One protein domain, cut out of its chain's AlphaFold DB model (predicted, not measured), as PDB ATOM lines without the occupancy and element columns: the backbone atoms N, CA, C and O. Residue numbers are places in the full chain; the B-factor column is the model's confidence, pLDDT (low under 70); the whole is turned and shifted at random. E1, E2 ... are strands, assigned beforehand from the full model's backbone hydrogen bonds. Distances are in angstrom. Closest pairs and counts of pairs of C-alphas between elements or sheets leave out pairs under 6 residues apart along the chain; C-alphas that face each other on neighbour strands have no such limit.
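This is residues 542 to 702 of the 717 residues of an uncharacterized protein of Paludibaculum fermentans (UniProt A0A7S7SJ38). A long, strongly twisted ribbon of two hairpins side by side, E3 with E4 and E7 with E8, reaches out as an arm from a smaller body. The body holds a second small twisted sheet, E5, E2, E9 and E10, with E6 close to E5, with E1 and E11 toward the end away from the arm, and with residues 682 to 683 of a long link paired beside E9. The printed part has 161 residues with no named helix and eleven named strands, E1 to E11 in order along the chain; the class is all strand, and both sheets, of order E3 - E4 - E7 - E8 and E5 - E2 - E9 - E10, are antiparallel. The whole is only just extended, close to loose, with a radius of gyration of the C-alphas of 23.2 A and spans of 79 by 31 by 25 A; the arm makes much of the length.

Start at C-alpha 575 at (133.564, 64.335, 29.589), where E3, residues 575 to 583, begins; it runs 25.3 A from first to last C-alpha. E4, residues 586 to 597, comes back over 33.8 A. Then find E7, residues 626 to 639, the longest strand at 14 residues and 39.7 A, and E8, residues 644 to 656, 38.7 A long, which ends at C-alpha 656 at (136.258, 54.198, 11.468). In the other sheet look for E5, residues 602 to 608 and 17.9 A; E2, residues 553 to 558 and 16.3 A; E9, residues 661 to 666 and 16.6 A; and E10, residues 672 to 674. E6, residues 614 to 619, is 16.8 A long. E1 is short, residues 546 to 548, and E11, residues 698 to 701, ends at C-alpha 701 at (117.105, 36.570, -1.936).

Begin with the sheet E3 E4 E7 E8, whose edge strands are E3 and E8 and whose strands' lines turn by 42 degrees from edge to edge. In the hairpin of E3 and E4, at 161 degrees, look for N 579 and O 590, 2.9 A apart and within hydrogen-bond range. E4 and E7 are antiparallel at 162 degrees, with N 593 and O 634 at 2.8 A. In the hairpin of E7 and E8, at 165 degrees, N 635 and O 648 are 2.8 A apart. Now move to the sheet E5 E2 E9 E10, strongly twisted, with a turn of 62 degrees. E5 and E2 are antiparallel at 156 degrees, with N 556 and O 605 at 2.8 A; E2 and E9 stand at 153 degrees, with N 555 and O 664 at 2.8 A; the hairpin of E9 and E10 has N 665 and O 673 at 2.8 A. Between the two sheets, the closest C-alphas of E2 and E7 are those of Asp 558 and Ser 626, 7.7 A apart, while E5 and E7 are only just apart, at 8.5 A. E6 pairs with no named strand, but it has 8 pairs of C-alphas within 8 A of E5, the closest being those of Ala 607 and Ile 615, 6.4 A apart. E1 and E11 also pair with no named strand; their closest C-alphas are those of Ala 546 and Ser 701, 7.1 A apart. E3 and E11 are apart.

The two C-alphas farthest apart are those of Leu 543 and Pro 584, 82.5 A, while the first and last printed C-alphas are 12.9 A apart. The printed part has no cut. Two links are long: residues 559 to 574, between E2 and E3, and residues 675 to 697, between E10 and E11. The mean pLDDT of the printed part is 84.4, and it is under 70 at residues 542 to 545 and 584 to 585.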
ATOM      1  N   SER A 542     105.122  35.797  -8.063       68.94
ATOM      2  CA  SER A 542     103.817  35.437  -7.487       68.94
ATOM      3  C   SER A 542     103.660  33.944  -7.172       68.94
ATOM      4  O   SER A 542     102.721  33.571  -6.475       68.94
ATOM      5  N   LEU A 543     104.546  33.089  -7.693       63.06
ATOM      6  CA  LEU A 543     104.578  31.648  -7.447       63.06
ATOM      7  C   LEU A 543     105.655  31.258  -6.422       63.06
ATOM      8  O   LEU A 543     105.866  30.072  -6.177       63.06
ATOM      9  N   GLY A 544     106.348  32.231  -5.821       62.88
ATOM     10  CA  GLY A 544     107.424  31.997  -4.861       62.88
ATOM     11  C   GLY A 544     108.764  31.620  -5.500       62.88
ATOM     12  O   GLY A 544     109.694  31.255  -4.781       62.88
ATOM     13  N   ILE A 545     108.896  31.695  -6.828       68.88
ATOM     14  CA  ILE A 545     110.132  31.339  -7.533       68.88
ATOM     15  C   ILE A 545     111.050  32.558  -7.554       68.88
ATOM     16  O   ILE A 545     110.675  33.609  -8.067       68.88
ATOM     17  N   ALA A 546     112.268  32.422  -7.034       75.81
ATOM     18  CA  ALA A 546     113.252  33.501  -7.021       75.81
ATOM     19  C   ALA A 546     113.620  33.947  -8.453       75.81
ATOM     20  O   ALA A 546     114.159  33.171  -9.248       75.81
ATOM     21  N   ARG A 547     113.347  35.214  -8.774       78.69
ATOM     22  CA  ARG A 547     113.673  35.877 -10.043       78.69
ATOM     23  C   ARG A 547     114.696  36.978  -9.822       78.69
ATOM     24  O   ARG A 547     114.732  37.602  -8.772       78.69
ATOM     25  N   ALA A 548     115.510  37.242 -10.834       84.75
ATOM     26  CA  ALA A 548     116.448  38.355 -10.824       84.75
ATOM     27  C   ALA A 548     115.730  39.710 -10.716       84.75
ATOM     28  O   ALA A 548     114.827  40.002 -11.500       84.75
ATOM     29  N   MET A 549     116.171  40.560  -9.786       88.19
ATOM     30  CA  MET A 549     115.694  41.939  -9.684       88.19
ATOM     31  C   MET A 549     116.416  42.809 -10.715       88.19
ATOM     32  O   MET A 549     117.530  43.253 -10.466       88.19
ATOM     33  N   ARG A 550     115.808  43.052 -11.876       86.62
ATOM     34  CA  ARG A 550     116.409  43.817 -12.984       86.62
ATOM     35  C   ARG A 550     116.210  45.328 -12.834       86.62
ATOM     36  O   ARG A 550     115.094  45.771 -12.574       86.62
ATOM     37  N   GLY A 551     117.259  46.112 -13.094       83.88
ATOM     38  CA  GLY A 551     117.185  47.575 -13.187       83.88
ATOM     39  C   GLY A 551     116.894  48.290 -11.865       83.88
ATOM     40  O   GLY A 551     116.451  49.436 -11.882       83.88
ATOM     41  N   VAL A 552     117.110  47.628 -10.727       90.38
ATOM     42  CA  VAL A 552     116.866  48.205  -9.402       90.38
ATOM     43  C   VAL A 552     118.092  48.953  -8.908       90.38
ATOM     44  O   VAL A 552     119.226  48.527  -9.130       90.38
ATOM     45  N   THR A 553     117.873  50.068  -8.217       94.50
ATOM     46  CA  THR A 553     118.962  50.847  -7.619       94.50
ATOM     47  C   THR A 553     119.371  50.217  -6.298       94.50
ATOM     48  O   THR A 553     118.542  50.025  -5.410       94.50
ATOM     49  N   VAL A 554     120.660  49.940  -6.148       95.31
ATOM     50  CA  VAL A 554     121.266  49.385  -4.943       95.31
ATOM     51  C   VAL A 554     122.305  50.364  -4.417       95.31
ATOM     52  O   VAL A 554     123.184  50.803  -5.154       95.31
ATOM     53  N   ARG A 555     122.217  50.698  -3.134       96.00
ATOM     54  CA  ARG A 555     123.209  51.507  -2.425       96.00
ATOM     55  C   ARG A 555     123.955  50.630  -1.438       96.00
ATOM     56  O   ARG A 555     123.316  49.930  -0.658       96.00
ATOM     57  N   LEU A 556     125.281  50.670  -1.474       94.44
ATOM     58  CA  LEU A 556     126.109  50.194  -0.377       94.44
ATOM     59  C   LEU A 556     126.126  51.286   0.688       94.44
ATOM     60  O   LEU A 556     126.485  52.429   0.402       94.44
ATOM     61  N   MET A 557     125.685  50.923   1.878       93.06
ATOM     62  CA  MET A 557     125.554  51.796   3.030       93.06
ATOM     63  C   MET A 557     126.561  51.367   4.087       93.06
ATOM     64  O   MET A 557     126.781  50.166   4.250       93.06
ATOM     65  N   ASP A 558     127.116  52.335   4.799       91.12
ATOM     66  CA  ASP A 558     127.831  52.107   6.047       91.12
ATOM     67  C   ASP A 558     126.907  52.376   7.234       91.12
ATOM     68  O   ASP A 558     126.114  53.323   7.201       91.12
ATOM     69  N   ARG A 559     126.938  51.504   8.240       88.88
ATOM     70  CA  ARG A 559     125.992  51.528   9.352       88.88
ATOM     71  C   ARG A 559     126.615  52.165  10.590       88.88
ATOM     72  O   ARG A 559     127.061  51.473  11.499       88.88
ATOM     73  N   ASP A 560     126.424  53.469  10.714       79.75
ATOM     74  CA  ASP A 560     126.889  54.207  11.887       79.75
ATOM     75  C   ASP A 560     125.898  54.137  13.056       79.75
ATOM     76  O   ASP A 560     126.301  54.061  14.222       79.75
ATOM     77  N   SER A 561     124.583  54.226  12.795       79.00
ATOM     78  CA  SER A 561     123.599  54.487  13.855       79.00
ATOM     79  C   SER A 561     122.256  53.759  13.674       79.00
ATOM     80  O   SER A 561     121.525  54.031  12.723       79.00
ATOM     81  N   PRO A 562     121.847  52.897  14.632       79.81
ATOM     82  CA  PRO A 562     122.585  52.524  15.837       79.81
ATOM     83  C   PRO A 562     123.756  51.591  15.511       79.81
ATOM     84  O   PRO A 562     123.607  50.699  14.666       79.81
ATOM     85  N   ALA A 563     124.849  51.754  16.267       80.12
ATOM     86  CA  ALA A 563     126.016  50.876  16.264       80.12
ATOM     87  C   ALA A 563     125.599  49.402  16.238       80.12
ATOM     88  O   ALA A 563     124.772  48.995  17.071       80.12
ATOM     89  N   PRO A 564     126.121  48.582  15.322       84.06
ATOM     90  CA  PRO A 564     125.914  47.154  15.421       84.06
ATOM     91  C   PRO A 564     126.668  46.580  16.630       84.06
ATOM     92  O   PRO A 564     127.641  47.132  17.145       84.06
ATOM     93  N   ALA A 565     126.179  45.452  17.142       82.50
ATOM     94  CA  ALA A 565     126.829  44.788  18.262       82.50
ATOM     95  C   ALA A 565     128.192  44.230  17.818       82.50
ATOM     96  O   ALA A 565     128.248  43.416  16.897       82.50
ATOM     97  N   GLY A 566     129.265  44.628  18.506       82.56
ATOM     98  CA  GLY A 566     130.632  44.205  18.186       82.56
ATOM     99  C   GLY A 566     131.370  45.095  17.179       82.56
ATOM    100  O   GLY A 566     132.429  44.674  16.723       82.56
ATOM    101  N   ASP A 567     130.825  46.274  16.864       84.06
ATOM    102  CA  ASP A 567     131.478  47.383  16.145       84.06
ATOM    103  C   ASP A 567     132.886  47.677  16.720       84.06
ATOM    104  O   ASP A 567     133.106  47.599  17.938       84.06
ATOM    105  N   ASP A 568     133.857  47.943  15.844       80.50
ATOM    106  CA  ASP A 568     135.246  48.218  16.205       80.50
ATOM    107  C   ASP A 568     135.454  49.636  16.758       80.50
ATOM    108  O   ASP A 568     136.459  49.886  17.440       80.50
ATOM    109  N   VAL A 569     134.484  50.540  16.570       83.56
ATOM    110  CA  VAL A 569     134.502  51.888  17.138       83.56
ATOM    111  C   VAL A 569     133.619  52.001  18.379       83.56
ATOM    112  O   VAL A 569     132.395  52.165  18.350       83.56
ATOM    113  N   VAL A 570     134.285  52.075  19.534       82.38
ATOM    114  CA  VAL A 570     133.645  52.436  20.804       82.38
ATOM    115  C   VAL A 570     133.799  53.934  21.056       82.38
ATOM    116  O   VAL A 570     134.894  54.433  21.320       82.38
ATOM    117  N   MET A 571     132.679  54.661  21.021       83.06
ATOM    118  CA  MET A 571     132.653  56.082  21.371       83.06
ATOM    119  C   MET A 571     132.879  56.260  22.883       83.06
ATOM    120  O   MET A 571     132.158  55.646  23.677       83.06
ATOM    121  N   PRO A 572     133.835  57.102  23.316       83.19
ATOM    122  CA  PRO A 572     134.056  57.351  24.735       83.19
ATOM    123  C   PRO A 572     132.846  58.004  25.415       83.19
ATOM    124  O   PRO A 572     132.063  58.719  24.787       83.19
ATOM    125  N   ALA A 573     132.735  57.820  26.733       85.44
ATOM    126  CA  ALA A 573     131.741  58.533  27.528       85.44
ATOM    127  C   ALA A 573     131.963  60.060  27.449       85.44
ATOM    128  O   ALA A 573     133.114  60.508  27.379       85.44
ATOM    129  N   PRO A 574     130.890  60.876  27.486       88.88
ATOM    130  CA  PRO A 574     131.017  62.326  27.547       88.88
ATOM    131  C   PRO A 574     131.869  62.770  28.736       88.88
ATOM    132  O   PRO A 574     131.698  62.274  29.850       88.88
ATOM    133  N   THR A 575     132.746  63.747  28.523       90.56
ATOM    134  CA  THR A 575     133.564  64.335  29.589       90.56
ATOM    135  C   THR A 575     133.291  65.826  29.707       90.56
ATOM    136  O   THR A 575     133.057  66.515  28.715       90.56
ATOM    137  N   THR A 576     133.301  66.330  30.939       90.81
ATOM    138  CA  THR A 576     133.214  67.766  31.221       90.81
ATOM    139  C   THR A 576     134.388  68.145  32.103       90.81
ATOM    140  O   THR A 576     134.599  67.528  33.145       90.81
ATOM    141  N   THR A 577     135.168  69.134  31.680       87.31
ATOM    142  CA  THR A 577     136.264  69.688  32.473       87.31
ATOM    143  C   THR A 577     136.001  71.154  32.764       87.31
ATOM    144  O   THR A 577     135.564  71.917  31.901       87.31
ATOM    145  N   HIS A 578     136.273  71.543  34.005       85.38
ATOM    146  CA  HIS A 578     136.179  72.920  34.462       85.38
ATOM    147  C   HIS A 578     137.575  73.415  34.805       85.38
ATOM    148  O   HIS A 578     138.357  72.722  35.454       85.38
ATOM    149  N   SER A 579     137.886  74.622  34.357       82.56
ATOM    150  CA  SER A 579     139.136  75.303  34.669       82.56
ATOM    151  C   SER A 579     138.849  76.779  34.879       82.56
ATOM    152  O   SER A 579     137.972  77.341  34.228       82.56
ATOM    153  N   SER A 580     139.573  77.416  35.788       78.25
ATOM    154  CA  SER A 580     139.504  78.856  35.988       78.25
ATOM    155  C   SER A 580     140.891  79.451  35.807       78.25
ATOM    156  O   SER A 580     141.893  78.914  36.283       78.25
ATOM    157  N   HIS A 581     140.952  80.563  35.083       75.31
ATOM    158  CA  HIS A 581     142.182  81.305  34.864       75.31
ATOM    159  C   HIS A 581     141.965  82.759  35.244       75.31
ATOM    160  O   HIS A 581     140.995  83.394  34.826       75.31
ATOM    161  N   HIS A 582     142.888  83.283  36.040       71.69
ATOM    162  CA  HIS A 582     142.898  84.685  36.411       71.69
ATOM    163  C   HIS A 582     143.693  85.455  35.353       71.69
ATOM    164  O   HIS A 582     144.881  85.196  35.155       71.69
ATOM    165  N   LEU A 583     143.023  86.351  34.631       72.12
ATOM    166  CA  LEU A 583     143.624  87.206  33.609       72.12
ATOM    167  C   LEU A 583     143.514  88.675  34.048       72.12
ATOM    168  O   LEU A 583     142.614  89.011  34.815       72.12
ATOM    169  N   PRO A 584     144.361  89.585  33.529       69.62
ATOM    170  CA  PRO A 584     144.269  91.019  33.837       69.62
ATOM    171  C   PRO A 584     142.908  91.650  33.489       69.62
ATOM    172  O   PRO A 584     142.560  92.702  34.010       69.62
ATOM    173  N   THR A 585     142.146  91.012  32.597       65.69
ATOM    174  CA  THR A 585     140.810  91.424  32.137       65.69
ATOM    175  C   THR A 585     139.659  90.781  32.925       65.69
ATOM    176  O   THR A 585     138.505  90.908  32.519       65.69
ATOM    177  N   GLY A 586     139.970  90.039  33.991       76.00
ATOM    178  CA  GLY A 586     139.014  89.351  34.857       76.00
ATOM    179  C   GLY A 586     139.218  87.836  34.944       76.00
ATOM    180  O   GLY A 586     140.001  87.239  34.196       76.00
ATOM    181  N   THR A 587     138.506  87.193  35.868       77.62
ATOM    182  CA  THR A 587     138.502  85.731  36.014       77.62
ATOM    183  C   THR A 587     137.691  85.104  34.892       77.62
ATOM    184  O   THR A 587     136.495  85.360  34.762       77.62
ATOM    185  N   ILE A 588     138.317  84.234  34.101       80.25
ATOM    186  CA  ILE A 588     137.613  83.446  33.088       80.25
ATOM    187  C   ILE A 588     137.465  82.018  33.599       80.25
ATOM    188  O   ILE A 588     138.451  81.297  33.764       80.25
ATOM    189  N   SER A 589     136.220  81.606  33.814       83.19
ATOM    190  CA  SER A 589     135.856  80.205  34.001       83.19
ATOM    191  C   SER A 589     135.625  79.577  32.630       83.19
ATOM    192  O   SER A 589     134.806  80.053  31.844       83.19
ATOM    193  N   THR A 590     136.378  78.528  32.312       83.00
ATOM    194  CA  THR A 590     136.245  77.762  31.074       83.00
ATOM    195  C   THR A 590     135.705  76.377  31.393       83.00
ATOM    196  O   THR A 590     136.343  75.591  32.096       83.00
ATOM    197  N   THR A 591     134.545  76.070  30.824       87.06
ATOM    198  CA  THR A 591     133.949  74.737  30.819       87.06
ATOM    199  C   THR A 591     134.129  74.131  29.436       87.06
ATOM    200  O   THR A 591     133.683  74.704  28.442       87.06
ATOM    201  N   ILE A 592     134.779  72.972  29.358       87.00
ATOM    202  CA  ILE A 592     134.923  72.211  28.118       87.00
ATOM    203  C   ILE A 592     134.084  70.949  28.252       87.00
ATOM    204  O   ILE A 592     134.374  70.080  29.072       87.00
ATOM    205  N   LYS A 593     133.049  70.838  27.426       90.06
ATOM    206  CA  LYS A 593     132.223  69.642  27.299       90.06
ATOM    207  C   LYS A 593     132.610  68.917  26.016       90.06
ATOM    208  O   LYS A 593     132.486  69.472  24.928       90.06
ATOM    209  N   THR A 594     133.084  67.683  26.146       88.88
ATOM    210  CA  THR A 594     133.350  66.793  25.013       88.88
ATOM    211  C   THR A 594     132.254  65.742  24.945       88.88
ATOM    212  O   THR A 594     132.083  64.956  25.876       88.88
ATOM    213  N   THR A 595     131.516  65.718  23.843       91.12
ATOM    214  CA  THR A 595     130.526  64.687  23.515       91.12
ATOM    215  C   THR A 595     130.903  63.997  22.211       91.12
ATOM    216  O   THR A 595     131.678  64.524  21.412       91.12
ATOM    217  N   TYR A 596     130.356  62.807  21.996       87.06
ATOM    218  CA  TYR A 596     130.501  62.062  20.752       87.06
ATOM    219  C   TYR A 596     129.108  61.845  20.169       87.06
ATOM    220  O   TYR A 596     128.216  61.353  20.858       87.06
ATOM    221  N   GLU A 597     128.912  62.274  18.927       87.62
ATOM    222  CA  GLU A 597     127.644  62.177  18.204       87.62
ATOM    223  C   GLU A 597     127.830  61.237  17.016       87.62
ATOM    224  O   GLU A 597     128.684  61.497  16.165       87.62
ATOM    225  N   ARG A 598     127.044  60.158  16.938       82.12
ATOM    226  CA  ARG A 598     127.039  59.289  15.754       82.12
ATOM    227  C   ARG A 598     126.368  59.991  14.574       82.12
ATOM    228  O   ARG A 598     125.429  60.768  14.761       82.12
ATOM    229  N   THR A 599     126.878  59.741  13.377       78.38
ATOM    230  CA  THR A 599     126.278  60.185  12.117       78.38
ATOM    231  C   THR A 599     125.169  59.230  11.679       78.38
ATOM    232  O   THR A 599     124.968  58.170  12.267       78.38
ATOM    233  N   SER A 600     124.346  59.666  10.728       83.50
ATOM    234  CA  SER A 600     123.422  58.768  10.034       83.50
ATOM    235  C   SER A 600     124.193  57.912   9.041       83.50
ATOM    236  O   SER A 600     125.134  58.434   8.453       83.50
ATOM    237  N   ASP A 601     123.700  56.706   8.761       87.62
ATOM    238  CA  ASP A 601     124.255  55.817   7.739       87.62
ATOM    239  C   ASP A 601     124.632  56.548   6.443       87.62
ATOM    240  O   ASP A 601     123.801  57.226   5.817       87.62
ATOM    241  N   GLU A 602     125.880  56.377   6.021       87.06
ATOM    242  CA  GLU A 602     126.433  57.042   4.848       87.06
ATOM    243  C   GLU A 602     126.307  56.140   3.613       87.06
ATOM    244  O   GLU A 602     126.507  54.926   3.658       87.06
ATOM    245  N   THR A 603     125.930  56.721   2.469       89.75
ATOM    246  CA  THR A 603     125.984  55.992   1.195       89.75
ATOM    247  C   THR A 603     127.418  55.992   0.695       89.75
ATOM    248  O   THR A 603     127.939  57.035   0.312       89.75
ATOM    249  N   VAL A 604     128.017  54.809   0.644       88.31
ATOM    250  CA  VAL A 604     129.394  54.597   0.193       88.31
ATOM    251  C   VAL A 604     129.445  54.556  -1.329       88.31
ATOM    252  O   VAL A 604     130.277  55.209  -1.952       88.31
ATOM    253  N   GLN A 605     128.538  53.789  -1.944       89.38
ATOM    254  CA  GLN A 605     128.463  53.675  -3.397       89.38
ATOM    255  C   GLN A 605     127.056  53.313  -3.876       89.38
ATOM    256  O   GLN A 605     126.285  52.680  -3.157       89.38
ATOM    257  N   THR A 606     126.715  53.688  -5.110       91.00
ATOM    258  CA  THR A 606     125.439  53.327  -5.756       91.00
ATOM    259  C   THR A 606     125.678  52.551  -7.050       91.00
ATOM    260  O   THR A 606     126.568  52.887  -7.825       91.00
ATOM    261  N   ALA A 607     124.865  51.527  -7.299       88.81
ATOM    262  CA  ALA A 607     124.855  50.740  -8.526       88.81
ATOM    263  C   ALA A 607     123.415  50.419  -8.957       88.81
ATOM    264  O   ALA A 607     122.476  50.525  -8.169       88.81
ATOM    265  N   THR A 608     123.240  49.988 -10.203       88.94
ATOM    266  CA  THR A 608     121.965  49.479 -10.722       88.94
ATOM    267  C   THR A 608     122.149  48.032 -11.151       88.94
ATOM    268  O   THR A 608     123.166  47.700 -11.759       88.94
ATOM    269  N   THR A 609     121.194  47.163 -10.821       86.75
ATOM    270  CA  THR A 609     121.275  45.749 -11.202       86.75
ATOM    271  C   THR A 609     121.115  45.534 -12.704       86.75
ATOM    272  O   THR A 609     120.285  46.164 -13.365       86.75
ATOM    273  N   ASP A 610     121.871  44.574 -13.233       79.62
ATOM    274  CA  ASP A 610     121.708  44.066 -14.594       79.62
ATOM    275  C   ASP A 610     120.481  43.134 -14.736       79.62
ATOM    276  O   ASP A 610     119.675  42.962 -13.817       79.62
ATOM    277  N   HIS A 611     120.328  42.501 -15.901       72.56
ATOM    278  CA  HIS A 611     119.219  41.575 -16.195       72.56
ATOM    279  C   HIS A 611     119.252  40.287 -15.379       72.56
ATOM    280  O   HIS A 611     118.209  39.683 -15.136       72.56
ATOM    281  N   ALA A 612     120.437  39.877 -14.932       75.44
ATOM    282  CA  ALA A 612     120.608  38.761 -14.018       75.44
ATOM    283  C   ALA A 612     120.433  39.192 -12.550       75.44
ATOM    284  O   ALA A 612     120.571  38.354 -11.658       75.44
ATOM    285  N   GLY A 613     120.100  40.458 -12.283       84.06
ATOM    286  CA  GLY A 613     119.938  41.000 -10.940       84.06
ATOM    287  C   GLY A 613     121.270  41.260 -10.247       84.06
ATOM    288  O   GLY A 613     121.316  41.323  -9.022       84.06
ATOM    289  N   ARG A 614     122.369  41.352 -10.998       89.00
ATOM    290  CA  ARG A 614     123.724  41.468 -10.460       89.00
ATOM    291  C   ARG A 614     124.185  42.913 -10.420       89.00
ATOM    292  O   ARG A 614     123.855  43.701 -11.301       89.00
ATOM    293  N   ILE A 615     125.001  43.229  -9.426       88.88
ATOM    294  CA  ILE A 615     125.788  44.458  -9.362       88.88
ATOM    295  C   ILE A 615     127.261  44.130  -9.155       88.88
ATOM    296  O   ILE A 615     127.616  43.088  -8.595       88.88
ATOM    297  N   ARG A 616     128.098  45.091  -9.544       87.31
ATOM    298  CA  ARG A 616     129.495  45.194  -9.138       87.31
ATOM    299  C   ARG A 616     129.690  46.542  -8.451       87.31
ATOM    300  O   ARG A 616     129.443  47.576  -9.064       87.31
ATOM    301  N   ILE A 617     130.136  46.525  -7.198       88.44
ATOM    302  CA  ILE A 617     130.558  47.723  -6.463       88.44
ATOM    303  C   ILE A 617     132.059  47.629  -6.200       88.44
ATOM    304  O   ILE A 617     132.555  46.580  -5.793       88.44
ATOM    305  N   TYR A 618     132.761  48.729  -6.457       84.44
ATOM    306  CA  TYR A 618     134.200  48.895  -6.267       84.44
ATOM    307  C   TYR A 618     134.456  49.973  -5.213       84.44
ATOM    308  O   TYR A 618     133.842  51.041  -5.276       84.44
ATOM    309  N   ILE A 619     135.364  49.689  -4.276       84.12
ATOM    310  CA  ILE A 619     135.836  50.642  -3.268       84.12
ATOM    311  C   ILE A 619     137.371  50.640  -3.278       84.12
ATOM    312  O   ILE A 619     137.979  49.601  -2.982       84.12
ATOM    313  N   PRO A 620     138.014  51.780  -3.593       76.75
ATOM    314  CA  PRO A 620     139.458  51.930  -3.470       76.75
ATOM    315  C   PRO A 620     139.946  51.647  -2.047       76.75
ATOM    316  O   PRO A 620     139.303  52.052  -1.078       76.75
ATOM    317  N   ARG A 621     141.117  51.017  -1.899       76.75
ATOM    318  CA  ARG A 621     141.696  50.669  -0.584       76.75
ATOM    319  C   ARG A 621     141.766  51.856   0.385       76.75
ATOM    320  O   ARG A 621     141.512  51.704   1.574       76.75
ATOM    321  N   ASN A 622     142.127  53.032  -0.116       70.12
ATOM    322  CA  ASN A 622     142.254  54.270   0.658       70.12
ATOM    323  C   ASN A 622     140.911  54.958   0.964       70.12
ATOM    324  O   ASN A 622     140.887  55.869   1.785       70.12
ATOM    325  N   LYS A 623     139.814  54.531   0.326       76.06
ATOM    326  CA  LYS A 623     138.445  55.019   0.562       76.06
ATOM    327  C   LYS A 623     137.600  54.019   1.360       76.06
ATOM    328  O   LYS A 623     136.391  54.186   1.453       76.06
ATOM    329  N   LEU A 624     138.223  52.966   1.900       77.38
ATOM    330  CA  LEU A 624     137.530  51.970   2.713       77.38
ATOM    331  C   LEU A 624     137.246  52.470   4.133       77.38
ATOM    332  O   LEU A 624     136.241  52.085   4.707       77.38
ATOM    333  N   ALA A 625     138.115  53.314   4.695       75.88
ATOM    334  CA  ALA A 625     137.864  53.912   5.999       75.88
ATOM    335  C   ALA A 625     136.691  54.895   5.912       75.88
ATOM    336  O   ALA A 625     136.617  55.701   4.980       75.88
ATOM    337  N   SER A 626     135.816  54.838   6.903       78.62
ATOM    338  CA  SER A 626     134.607  55.642   6.989       78.62
ATOM    339  C   SER A 626     134.611  56.475   8.270       78.62
ATOM    340  O   SER A 626     135.666  56.780   8.848       78.62
ATOM    341  N   LYS A 627     133.433  56.934   8.687       81.44
ATOM    342  CA  LYS A 627     133.267  57.879   9.777       81.44
ATOM    343  C   LYS A 627     132.190  57.392  10.745       81.44
ATOM    344  O   LYS A 627     131.036  57.751  10.591       81.44
ATOM    345  N   ALA A 628     132.603  56.809  11.865       80.31
ATOM    346  CA  ALA A 628     131.683  56.399  12.932       80.31
ATOM    347  C   ALA A 628     130.914  57.557  13.615       80.31
ATOM    348  O   ALA A 628     129.975  57.344  14.391       80.31
ATOM    349  N   GLY A 629     131.357  58.811  13.441       84.81
ATOM    350  CA  GLY A 629     130.677  59.979  14.003       84.81
ATOM    351  C   GLY A 629     131.535  61.236  14.123       84.81
ATOM    352  O   GLY A 629     132.531  61.431  13.426       84.81
ATOM    353  N   ASN A 630     131.133  62.139  15.017       87.38
ATOM    354  CA  ASN A 630     131.840  63.378  15.321       87.38
ATOM    355  C   ASN A 630     132.172  63.473  16.811       87.38
ATOM    356  O   ASN A 630     131.301  63.336  17.670       87.38
ATOM    357  N   LYS A 631     133.414  63.843  17.111       89.00
ATOM    358  CA  LYS A 631     133.799  64.410  18.397       89.00
ATOM    359  C   LYS A 631     133.369  65.872  18.416       89.00
ATOM    360  O   LYS A 631     133.817  66.664  17.586       89.00
ATOM    361  N   VAL A 632     132.513  66.226  19.362       90.12
ATOM    362  CA  VAL A 632     131.997  67.580  19.550       90.12
ATOM    363  C   VAL A 632     132.611  68.155  20.815       90.12
ATOM    364  O   VAL A 632     132.383  67.659  21.913       90.12
ATOM    365  N   VAL A 633     133.422  69.197  20.657       90.31
ATOM    366  CA  VAL A 633     134.039  69.925  21.767       90.31
ATOM    367  C   VAL A 633     133.358  71.279  21.873       90.31
ATOM    368  O   VAL A 633     133.579  72.164  21.044       90.31
ATOM    369  N   GLN A 634     132.522  71.435  22.893       92.31
ATOM    370  CA  GLN A 634     131.889  72.696  23.248       92.31
ATOM    371  C   GLN A 634     132.722  73.373  24.336       92.31
ATOM    372  O   GLN A 634     132.925  72.820  25.414       92.31
ATOM    373  N   THR A 635     133.225  74.566  24.044       88.38
ATOM    374  CA  THR A 635     133.976  75.394  24.989       88.38
ATOM    375  C   THR A 635     133.128  76.591  25.369       88.38
ATOM    376  O   THR A 635     132.888  77.468  24.539       88.38
ATOM    377  N   THR A 636     132.711  76.634  26.624       88.94
ATOM    378  CA  THR A 636     131.987  77.751  27.220       88.94
ATOM    379  C   THR A 636     132.943  78.536  28.107       88.94
ATOM    380  O   THR A 636     133.576  77.974  28.999       88.94
ATOM    381  N   ARG A 637     133.071  79.836  27.855       86.00
ATOM    382  CA  ARG A 637     133.879  80.768  28.643       86.00
ATOM    383  C   ARG A 637     132.961  81.790  29.288       86.00
ATOM    384  O   ARG A 637     132.345  82.580  28.575       86.00
ATOM    385  N   LEU A 638     132.918  81.784  30.612       87.00
ATOM    386  CA  LEU A 638     132.233  82.771  31.432       87.00
ATOM    387  C   LEU A 638     133.274  83.715  32.028       87.00
ATOM    388  O   LEU A 638     134.168  83.280  32.757       87.00
ATOM    389  N   ASN A 639     133.169  85.005  31.724       81.81
ATOM    390  CA  ASN A 639     133.886  86.021  32.482       81.81
ATOM    391  C   ASN A 639     133.106  86.275  33.779       81.81
ATOM    392  O   ASN A 639     132.015  86.834  33.739       81.81
ATOM    393  N   VAL A 640     133.665  85.838  34.908       81.50
ATOM    394  CA  VAL A 640     132.996  85.829  36.221       81.50
ATOM    395  C   VAL A 640     132.726  87.247  36.731       81.50
ATOM    396  O   VAL A 640     131.765  87.463  37.459       81.50
ATOM    397  N   ASP A 641     133.531  88.223  36.311       77.00
ATOM    398  CA  ASP A 641     133.428  89.606  36.785       77.00
ATOM    399  C   ASP A 641     132.402  90.428  35.988       77.00
ATOM    400  O   ASP A 641     131.900  91.441  36.468       77.00
ATOM    401  N   THR A 642     132.084  90.006  34.759       84.19
ATOM    402  CA  THR A 642     131.152  90.712  33.852       84.19
ATOM    403  C   THR A 642     129.895  89.914  33.518       84.19
ATOM    404  O   THR A 642     129.053  90.399  32.765       84.19
ATOM    405  N   ASP A 643     129.797  88.685  34.028       82.50
ATOM    406  CA  ASP A 643     128.753  87.694  33.738       82.50
ATOM    407  C   ASP A 643     128.525  87.440  32.234       82.50
ATOM    408  O   ASP A 643     127.455  87.041  31.774       82.50
ATOM    409  N   LYS A 644     129.555  87.698  31.418       84.25
ATOM    410  CA  LYS A 644     129.481  87.544  29.967       84.25
ATOM    411  C   LYS A 644     129.940  86.151  29.560       84.25
ATOM    412  O   LYS A 644     131.112  85.800  29.724       84.25
ATOM    413  N   GLU A 645     129.030  85.392  28.958       86.75
ATOM    414  CA  GLU A 645     129.294  84.052  28.441       86.75
ATOM    415  C   GLU A 645     129.566  84.059  26.928       86.75
ATOM    416  O   GLU A 645     128.920  84.762  26.148       86.75
ATOM    417  N   THR A 646     130.528  83.245  26.494       86.44
ATOM    418  CA  THR A 646     130.746  82.912  25.081       86.44
ATOM    419  C   THR A 646     130.883  81.408  24.921       86.44
ATOM    420  O   THR A 646     131.613  80.767  25.674       86.44
ATOM    421  N   THR A 647     130.214  80.845  23.919       87.75
ATOM    422  CA  THR A 647     130.264  79.411  23.625       87.75
ATOM    423  C   THR A 647     130.742  79.195  22.194       87.75
ATOM    424  O   THR A 647     130.224  79.804  21.260       87.75
ATOM    425  N   GLY A 648     131.742  78.331  22.024       81.62
ATOM    426  CA  GLY A 648     132.236  77.877  20.726       81.62
ATOM    427  C   GLY A 648     132.169  76.358  20.614       81.62
ATOM    428  O   GLY A 648     132.381  75.656  21.602       81.62
ATOM    429  N   THR A 649     131.911  75.852  19.410       87.81
ATOM    430  CA  THR A 649     131.768  74.414  19.149       87.81
ATOM    431  C   THR A 649     132.687  73.997  18.011       87.81
ATOM    432  O   THR A 649     132.620  74.564  16.922       87.81
ATOM    433  N   ILE A 650     133.521  72.986  18.250       83.19
ATOM    434  CA  ILE A 650     134.373  72.361  17.234       83.19
ATOM    435  C   ILE A 650     133.897  70.927  17.029       83.19
ATOM    436  O   ILE A 650     133.719  70.182  17.992       83.19
ATOM    437  N   ARG A 651     133.693  70.547  15.767       85.75
ATOM    438  CA  ARG A 651     133.327  69.189  15.361       85.75
ATOM    439  C   ARG A 651     134.498  68.584  14.600       85.75
ATOM    440  O   ARG A 651     134.983  69.184  13.645       85.75
ATOM    441  N   THR A 652     134.966  67.421  15.027       84.38
ATOM    442  CA  THR A 652     136.046  66.679  14.363       84.38
ATOM    443  C   THR A 652     135.546  65.273  14.047       84.38
ATOM    444  O   THR A 652     134.980  64.648  14.946       84.38
ATOM    445  N   PRO A 653     135.706  64.765  12.812       82.44
ATOM    446  CA  PRO A 653     135.282  63.410  12.479       82.44
ATOM    447  C   PRO A 653     136.063  62.382  13.306       82.44
ATOM    448  O   PRO A 653     137.266  62.534  13.529       82.44
ATOM    449  N   VAL A 654     135.366  61.351  13.773       84.25
ATOM    450  CA  VAL A 654     135.966  60.150  14.357       84.25
ATOM    451  C   VAL A 654     136.076  59.136  13.229       84.25
ATOM    452  O   VAL A 654     135.063  58.785  12.632       84.25
ATOM    453  N   SER A 655     137.300  58.727  12.901       82.25
ATOM    454  CA  SER A 655     137.540  57.752  11.838       82.25
ATOM    455  C   SER A 655     137.128  56.356  12.277       82.25
ATOM    456  O   SER A 655     137.465  55.941  13.389       82.25
ATOM    457  N   GLU A 656     136.527  55.622  11.359       84.56
ATOM    458  CA  GLU A 656     136.258  54.198  11.468       84.56
ATOM    459  C   GLU A 656     137.142  53.453  10.475       84.56
ATOM    460  O   GLU A 656     137.177  53.757   9.282       84.56
ATOM    461  N   ALA A 657     137.944  52.525  10.989       81.19
ATOM    462  CA  ALA A 657     138.899  51.805  10.158       81.19
ATOM    463  C   ALA A 657     138.241  50.638   9.413       81.19
ATOM    464  O   ALA A 657     138.778  50.206   8.388       81.19
ATOM    465  N   ARG A 658     137.138  50.099   9.947       88.31
ATOM    466  CA  ARG A 658     136.490  48.883   9.461       88.31
ATOM    467  C   ARG A 658     134.974  49.085   9.368       88.31
ATOM    468  O   ARG A 658     134.279  48.680  10.286       88.31
ATOM    469  N   PRO A 659     134.477  49.636   8.254       88.75
ATOM    470  CA  PRO A 659     133.062  49.963   8.101       88.75
ATOM    471  C   PRO A 659     132.129  48.753   8.227       88.75
ATOM    472  O   PRO A 659     132.492  47.610   7.908       88.75
ATOM    473  N   ASP A 660     130.882  49.040   8.579       90.69
ATOM    474  CA  ASP A 660     129.797  48.095   8.792       90.69
ATOM    475  C   ASP A 660     128.800  48.116   7.628       90.69
ATOM    476  O   ASP A 660     127.746  48.761   7.644       90.69
ATOM    477  N   PHE A 661     129.105  47.354   6.581       92.81
ATOM    478  CA  PHE A 661     128.381  47.472   5.322       92.81
ATOM    479  C   PHE A 661     127.054  46.711   5.258       92.81
ATOM    480  O   PHE A 661     126.941  45.545   5.646       92.81
ATOM    481  N   TYR A 662     126.067  47.326   4.604       94.31
ATOM    482  CA  TYR A 662     124.848  46.667   4.129       94.31
ATOM    483  C   TYR A 662     124.362  47.242   2.796       94.31
ATOM    484  O   TYR A 662     124.837  48.273   2.327       94.31
ATOM    485  N   PHE A 663     123.390  46.581   2.168       95.75
ATOM    486  CA  PHE A 663     122.757  47.062   0.945       95.75
ATOM    487  C   PHE A 663     121.369  47.628   1.219       95.75
ATOM    488  O   PHE A 663     120.537  46.999   1.870       95.75
ATOM    489  N   ARG A 664     121.095  48.788   0.632       95.50
ATOM    490  CA  ARG A 664     119.765  49.381   0.525       95.50
ATOM    491  C   ARG A 664     119.287  49.275  -0.918       95.50
ATOM    492  O   ARG A 664     119.852  49.904  -1.812       95.50
ATOM    493  N   VAL A 665     118.249  48.482  -1.155       94.56
ATOM    494  CA  VAL A 665     117.687  48.210  -2.484       94.56
ATOM    495  C   VAL A 665     116.391  48.992  -2.667       94.56
ATOM    496  O   VAL A 665     115.474  48.876  -1.860       94.56
ATOM    497  N   THR A 666     116.302  49.775  -3.740       93.38
ATOM    498  CA  THR A 666     115.068  50.449  -4.170       93.38
ATOM    499  C   THR A 666     114.418  49.631  -5.279       93.38
ATOM    500  O   THR A 666     114.938  49.560  -6.392       93.38
ATOM    501  N   ARG A 667     113.292  48.993  -4.968       87.12
ATOM    502  CA  ARG A 667     112.523  48.143  -5.883       87.12
ATOM    503  C   ARG A 667     111.902  48.937  -7.042       87.12
ATOM    504  O   ARG A 667     111.723  50.150  -6.916       87.12
ATOM    505  N   PRO A 668     111.448  48.266  -8.121       80.06
ATOM    506  CA  PRO A 668     110.795  48.939  -9.248       80.06
ATOM    507  C   PRO A 668     109.519  49.698  -8.855       80.06
ATOM    508  O   PRO A 668     109.185  50.706  -9.465       80.06
ATOM    509  N   ASN A 669     108.820  49.245  -7.810       81.31
ATOM    510  CA  ASN A 669     107.635  49.914  -7.261       81.31
ATOM    511  C   ASN A 669     107.966  51.089  -6.312       81.31
ATOM    512  O   ASN A 669     107.068  51.614  -5.660       81.31
ATOM    513  N   GLY A 670     109.244  51.460  -6.177       84.31
ATOM    514  CA  GLY A 670     109.717  52.536  -5.304       84.31
ATOM    515  C   GLY A 670     109.891  52.153  -3.830       84.31
ATOM    516  O   GLY A 670     110.351  52.982  -3.047       84.31
ATOM    517  N   THR A 671     109.559  50.922  -3.425       88.25
ATOM    518  CA  THR A 671     109.785  50.477  -2.039       88.25
ATOM    519  C   THR A 671     111.269  50.262  -1.758       88.25
ATOM    520  O   THR A 671     112.017  49.817  -2.626       88.25
ATOM    521  N   ILE A 672     111.696  50.562  -0.532       90.88
ATOM    522  CA  ILE A 672     113.092  50.450  -0.101       90.88
ATOM    523  C   ILE A 672     113.227  49.287   0.884       90.88
ATOM    524  O   ILE A 672     112.380  49.121   1.765       90.88
ATOM    525  N   VAL A 673     114.284  48.490   0.731       90.62
ATOM    526  CA  VAL A 673     114.628  47.383   1.632       90.62
ATOM    527  C   VAL A 673     116.095  47.425   1.998       90.62
ATOM    528  O   VAL A 673     116.948  47.491   1.116       90.62
ATOM    529  N   ASP A 674     116.369  47.286   3.290       91.56
ATOM    530  CA  ASP A 674     117.719  47.166   3.819       91.56
ATOM    531  C   ASP A 674     118.052  45.697   4.100       91.56
ATOM    532  O   ASP A 674     117.241  44.945   4.645       91.56
ATOM    533  N   THR A 675     119.264  45.272   3.749       91.56
ATOM    534  CA  THR A 675     119.721  43.885   3.929       91.56
ATOM    535  C   THR A 675     120.314  43.606   5.310       91.56
ATOM    536  O   THR A 675     120.872  42.533   5.520       91.56
ATOM    537  N   LEU A 676     120.163  44.531   6.264       86.69
ATOM    538  CA  LEU A 676     120.705  44.446   7.630       86.69
ATOM    539  C   LEU A 676     120.336  43.151   8.368       86.69
ATOM    540  O   LEU A 676     121.132  42.631   9.142       86.69
ATOM    541  N   GLN A 677     119.126  42.638   8.139       83.56
ATOM    542  CA  GLN A 677     118.612  41.424   8.789       83.56
ATOM    543  C   GLN A 677     118.814  40.161   7.940       83.56
ATOM    544  O   GLN A 677     118.376  39.077   8.318       83.56
ATOM    545  N   ILE A 678     119.453  40.286   6.775       83.75
ATOM    546  CA  ILE A 678     119.719  39.162   5.885       83.75
ATOM    547  C   ILE A 678     121.149  38.689   6.163       83.75
ATOM    548  O   ILE A 678     122.082  39.449   5.905       83.75
ATOM    549  N   PRO A 679     121.373  37.431   6.598       78.38
ATOM    550  CA  PRO A 679     122.718  36.923   6.899       78.38
ATOM    551  C   PRO A 679     123.711  37.058   5.737       78.38
ATOM    552  O   PRO A 679     124.923  37.089   5.927       78.38
ATOM    553  N   ALA A 680     123.202  37.118   4.504       81.81
ATOM    554  CA  ALA A 680     124.003  37.296   3.304       81.81
ATOM    555  C   ALA A 680     124.319  38.754   2.930       81.81
ATOM    556  O   ALA A 680     125.097  38.942   1.993       81.81
ATOM    557  N   GLY A 681     123.740  39.741   3.621       84.69
ATOM    558  CA  GLY A 681     123.757  41.149   3.226       84.69
ATOM    559  C   GLY A 681     124.157  42.152   4.312       84.69
ATOM    560  O   GLY A 681     123.958  43.342   4.087       84.69
ATOM    561  N   PHE A 682     124.711  41.710   5.443       91.62
ATOM    562  CA  PHE A 682     125.353  42.583   6.434       91.62
ATOM    563  C   PHE A 682     126.789  42.112   6.700       91.62
ATOM    564  O   PHE A 682     127.015  40.915   6.892       91.62
ATOM    565  N   PHE A 683     127.748  43.039   6.695       91.25
ATOM    566  CA  PHE A 683     129.175  42.769   6.870       91.25
ATOM    567  C   PHE A 683     129.736  43.648   7.988       91.25
ATOM    568  O   PHE A 683     130.037  44.812   7.762       91.25
ATOM    569  N   LEU A 684     129.879  43.067   9.178       90.06
ATOM    570  CA  LEU A 684     130.424  43.743  10.356       90.06
ATOM    571  C   LEU A 684     131.957  43.870  10.273       90.06
ATOM    572  O   LEU A 684     132.625  42.883   9.938       90.06
ATOM    573  N   ASN A 685     132.509  45.021  10.661       88.75
ATOM    574  CA  ASN A 685     133.940  45.311  10.774       88.75
ATOM    575  C   ASN A 685     134.731  44.934   9.513       88.75
ATOM    576  O   ASN A 685     135.706  44.163   9.565       88.75
ATOM    577  N   PHE A 686     134.313  45.449   8.361       88.94
ATOM    578  CA  PHE A 686     134.858  45.052   7.072       88.94
ATOM    579  C   PHE A 686     136.296  45.565   6.862       88.94
ATOM    580  O   PHE A 686     136.564  46.758   6.853       88.94
ATOM    581  N   GLN A 687     137.253  44.656   6.646       81.25
ATOM    582  CA  GLN A 687     138.698  44.971   6.635       81.25
ATOM    583  C   GLN A 687     139.338  45.114   5.247       81.25
ATOM    584  O   GLN A 687     140.521  45.429   5.161       81.25
ATOM    585  N   SER A 688     138.559  44.906   4.182       73.62
ATOM    586  CA  SER A 688     138.965  44.663   2.787       73.62
ATOM    587  C   SER A 688     138.892  43.181   2.435       73.62
ATOM    588  O   SER A 688     139.710  42.364   2.859       73.62
ATOM    589  N   ALA A 689     137.872  42.831   1.658       75.12
ATOM    590  CA  ALA A 689     137.669  41.496   1.122       75.12
ATOM    591  C   ALA A 689     136.995  41.569  -0.251       75.12
ATOM    592  O   ALA A 689     136.388  42.568  -0.638       75.12
ATOM    593  N   ARG A 690     137.080  40.465  -0.986       85.56
ATOM    594  CA  ARG A 690     136.330  40.258  -2.220       85.56
ATOM    595  C   ARG A 690     135.074  39.456  -1.899       85.56
ATOM    596  O   ARG A 690     135.166  38.292  -1.515       85.56
ATOM    597  N   ILE A 691     133.906  40.078  -2.044       89.44
ATOM    598  CA  ILE A 691     132.614  39.429  -1.818       89.44
ATOM    599  C   ILE A 691     132.073  38.922  -3.150       89.44
ATOM    600  O   ILE A 691     131.641  39.704  -3.992       89.44
ATOM    601  N   GLY A 692     132.081  37.599  -3.324       87.19
ATOM    602  CA  GLY A 692     131.665  36.948  -4.566       87.19
ATOM    603  C   GLY A 692     132.628  37.187  -5.733       87.19
ATOM    604  O   GLY A 692     133.666  37.839  -5.607       87.19
ATOM    605  N   THR A 693     132.276  36.641  -6.892       85.38
ATOM    606  CA  THR A 693     132.988  36.837  -8.163       85.38
ATOM    607  C   THR A 693     131.983  37.099  -9.292       85.38
ATOM    608  O   THR A 693     130.788  36.850  -9.109       85.38
ATOM    609  N   PRO A 694     132.420  37.549 -10.485       76.69
ATOM    610  CA  PRO A 694     131.520  37.707 -11.633       76.69
ATOM    611  C   PRO A 694     130.750  36.422 -11.992       76.69
ATOM    612  O   PRO A 694     129.584  36.463 -12.395       76.69
ATOM    613  N   THR A 695     131.391  35.260 -11.839       77.12
ATOM    614  CA  THR A 695     130.805  33.946 -12.150       77.12
ATOM    615  C   THR A 695     130.048  33.335 -10.972       77.12
ATOM    616  O   THR A 695     129.100  32.583 -11.193       77.12
ATOM    617  N   GLN A 696     130.420  33.682  -9.739       85.56
ATOM    618  CA  GLN A 696     129.805  33.216  -8.496       85.56
ATOM    619  C   GLN A 696     129.500  34.415  -7.580       85.56
ATOM    620  O   GLN A 696     130.179  34.618  -6.566       85.56
ATOM    621  N   PRO A 697     128.508  35.254  -7.934       89.19
ATOM    622  CA  PRO A 697     128.151  36.398  -7.108       89.19
ATOM    623  C   PRO A 697     127.552  35.930  -5.779       89.19
ATOM    624  O   PRO A 697     126.934  34.865  -5.686       89.19
ATOM    625  N   ARG A 698     127.681  36.754  -4.740       92.00
ATOM    626  CA  ARG A 698     126.954  36.562  -3.486       92.00
ATOM    627  C   ARG A 698     125.463  36.739  -3.758       92.00
ATOM    628  O   ARG A 698     125.035  37.815  -4.154       92.00
ATOM    629  N   VAL A 699     124.667  35.696  -3.551       90.62
ATOM    630  CA  VAL A 699     123.220  35.753  -3.797       90.62
ATOM    631  C   VAL A 699     122.490  36.245  -2.547       90.62
ATOM    632  O   VAL A 699     122.664  35.688  -1.463       90.62
ATOM    633  N   ILE A 700     121.655  37.268  -2.711       90.94
ATOM    634  CA  ILE A 700     120.733  37.802  -1.706       90.94
ATOM    635  C   ILE A 700     119.316  37.618  -2.248       90.94
ATOM    636  O   ILE A 700     118.972  38.178  -3.285       90.94
ATOM    637  N   SER A 701     118.499  36.824  -1.556       86.12
ATOM    638  CA  SER A 701     117.105  36.570  -1.936       86.12
ATOM    639  C   SER A 701     116.151  37.208  -0.933       86.12
ATOM    640  O   SER A 701     116.227  36.923   0.263       86.12
ATOM    641  N   PHE A 702     115.229  38.039  -1.413       81.44
ATOM    642  CA  PHE A 702     114.187  38.676  -0.609       81.44
ATOM    643  C   PHE A 702     112.936  37.792  -0.550       81.44
ATOM    644  O   PHE A 702     111.893  38.142  -1.084       81.44
TER     645      PHE A 702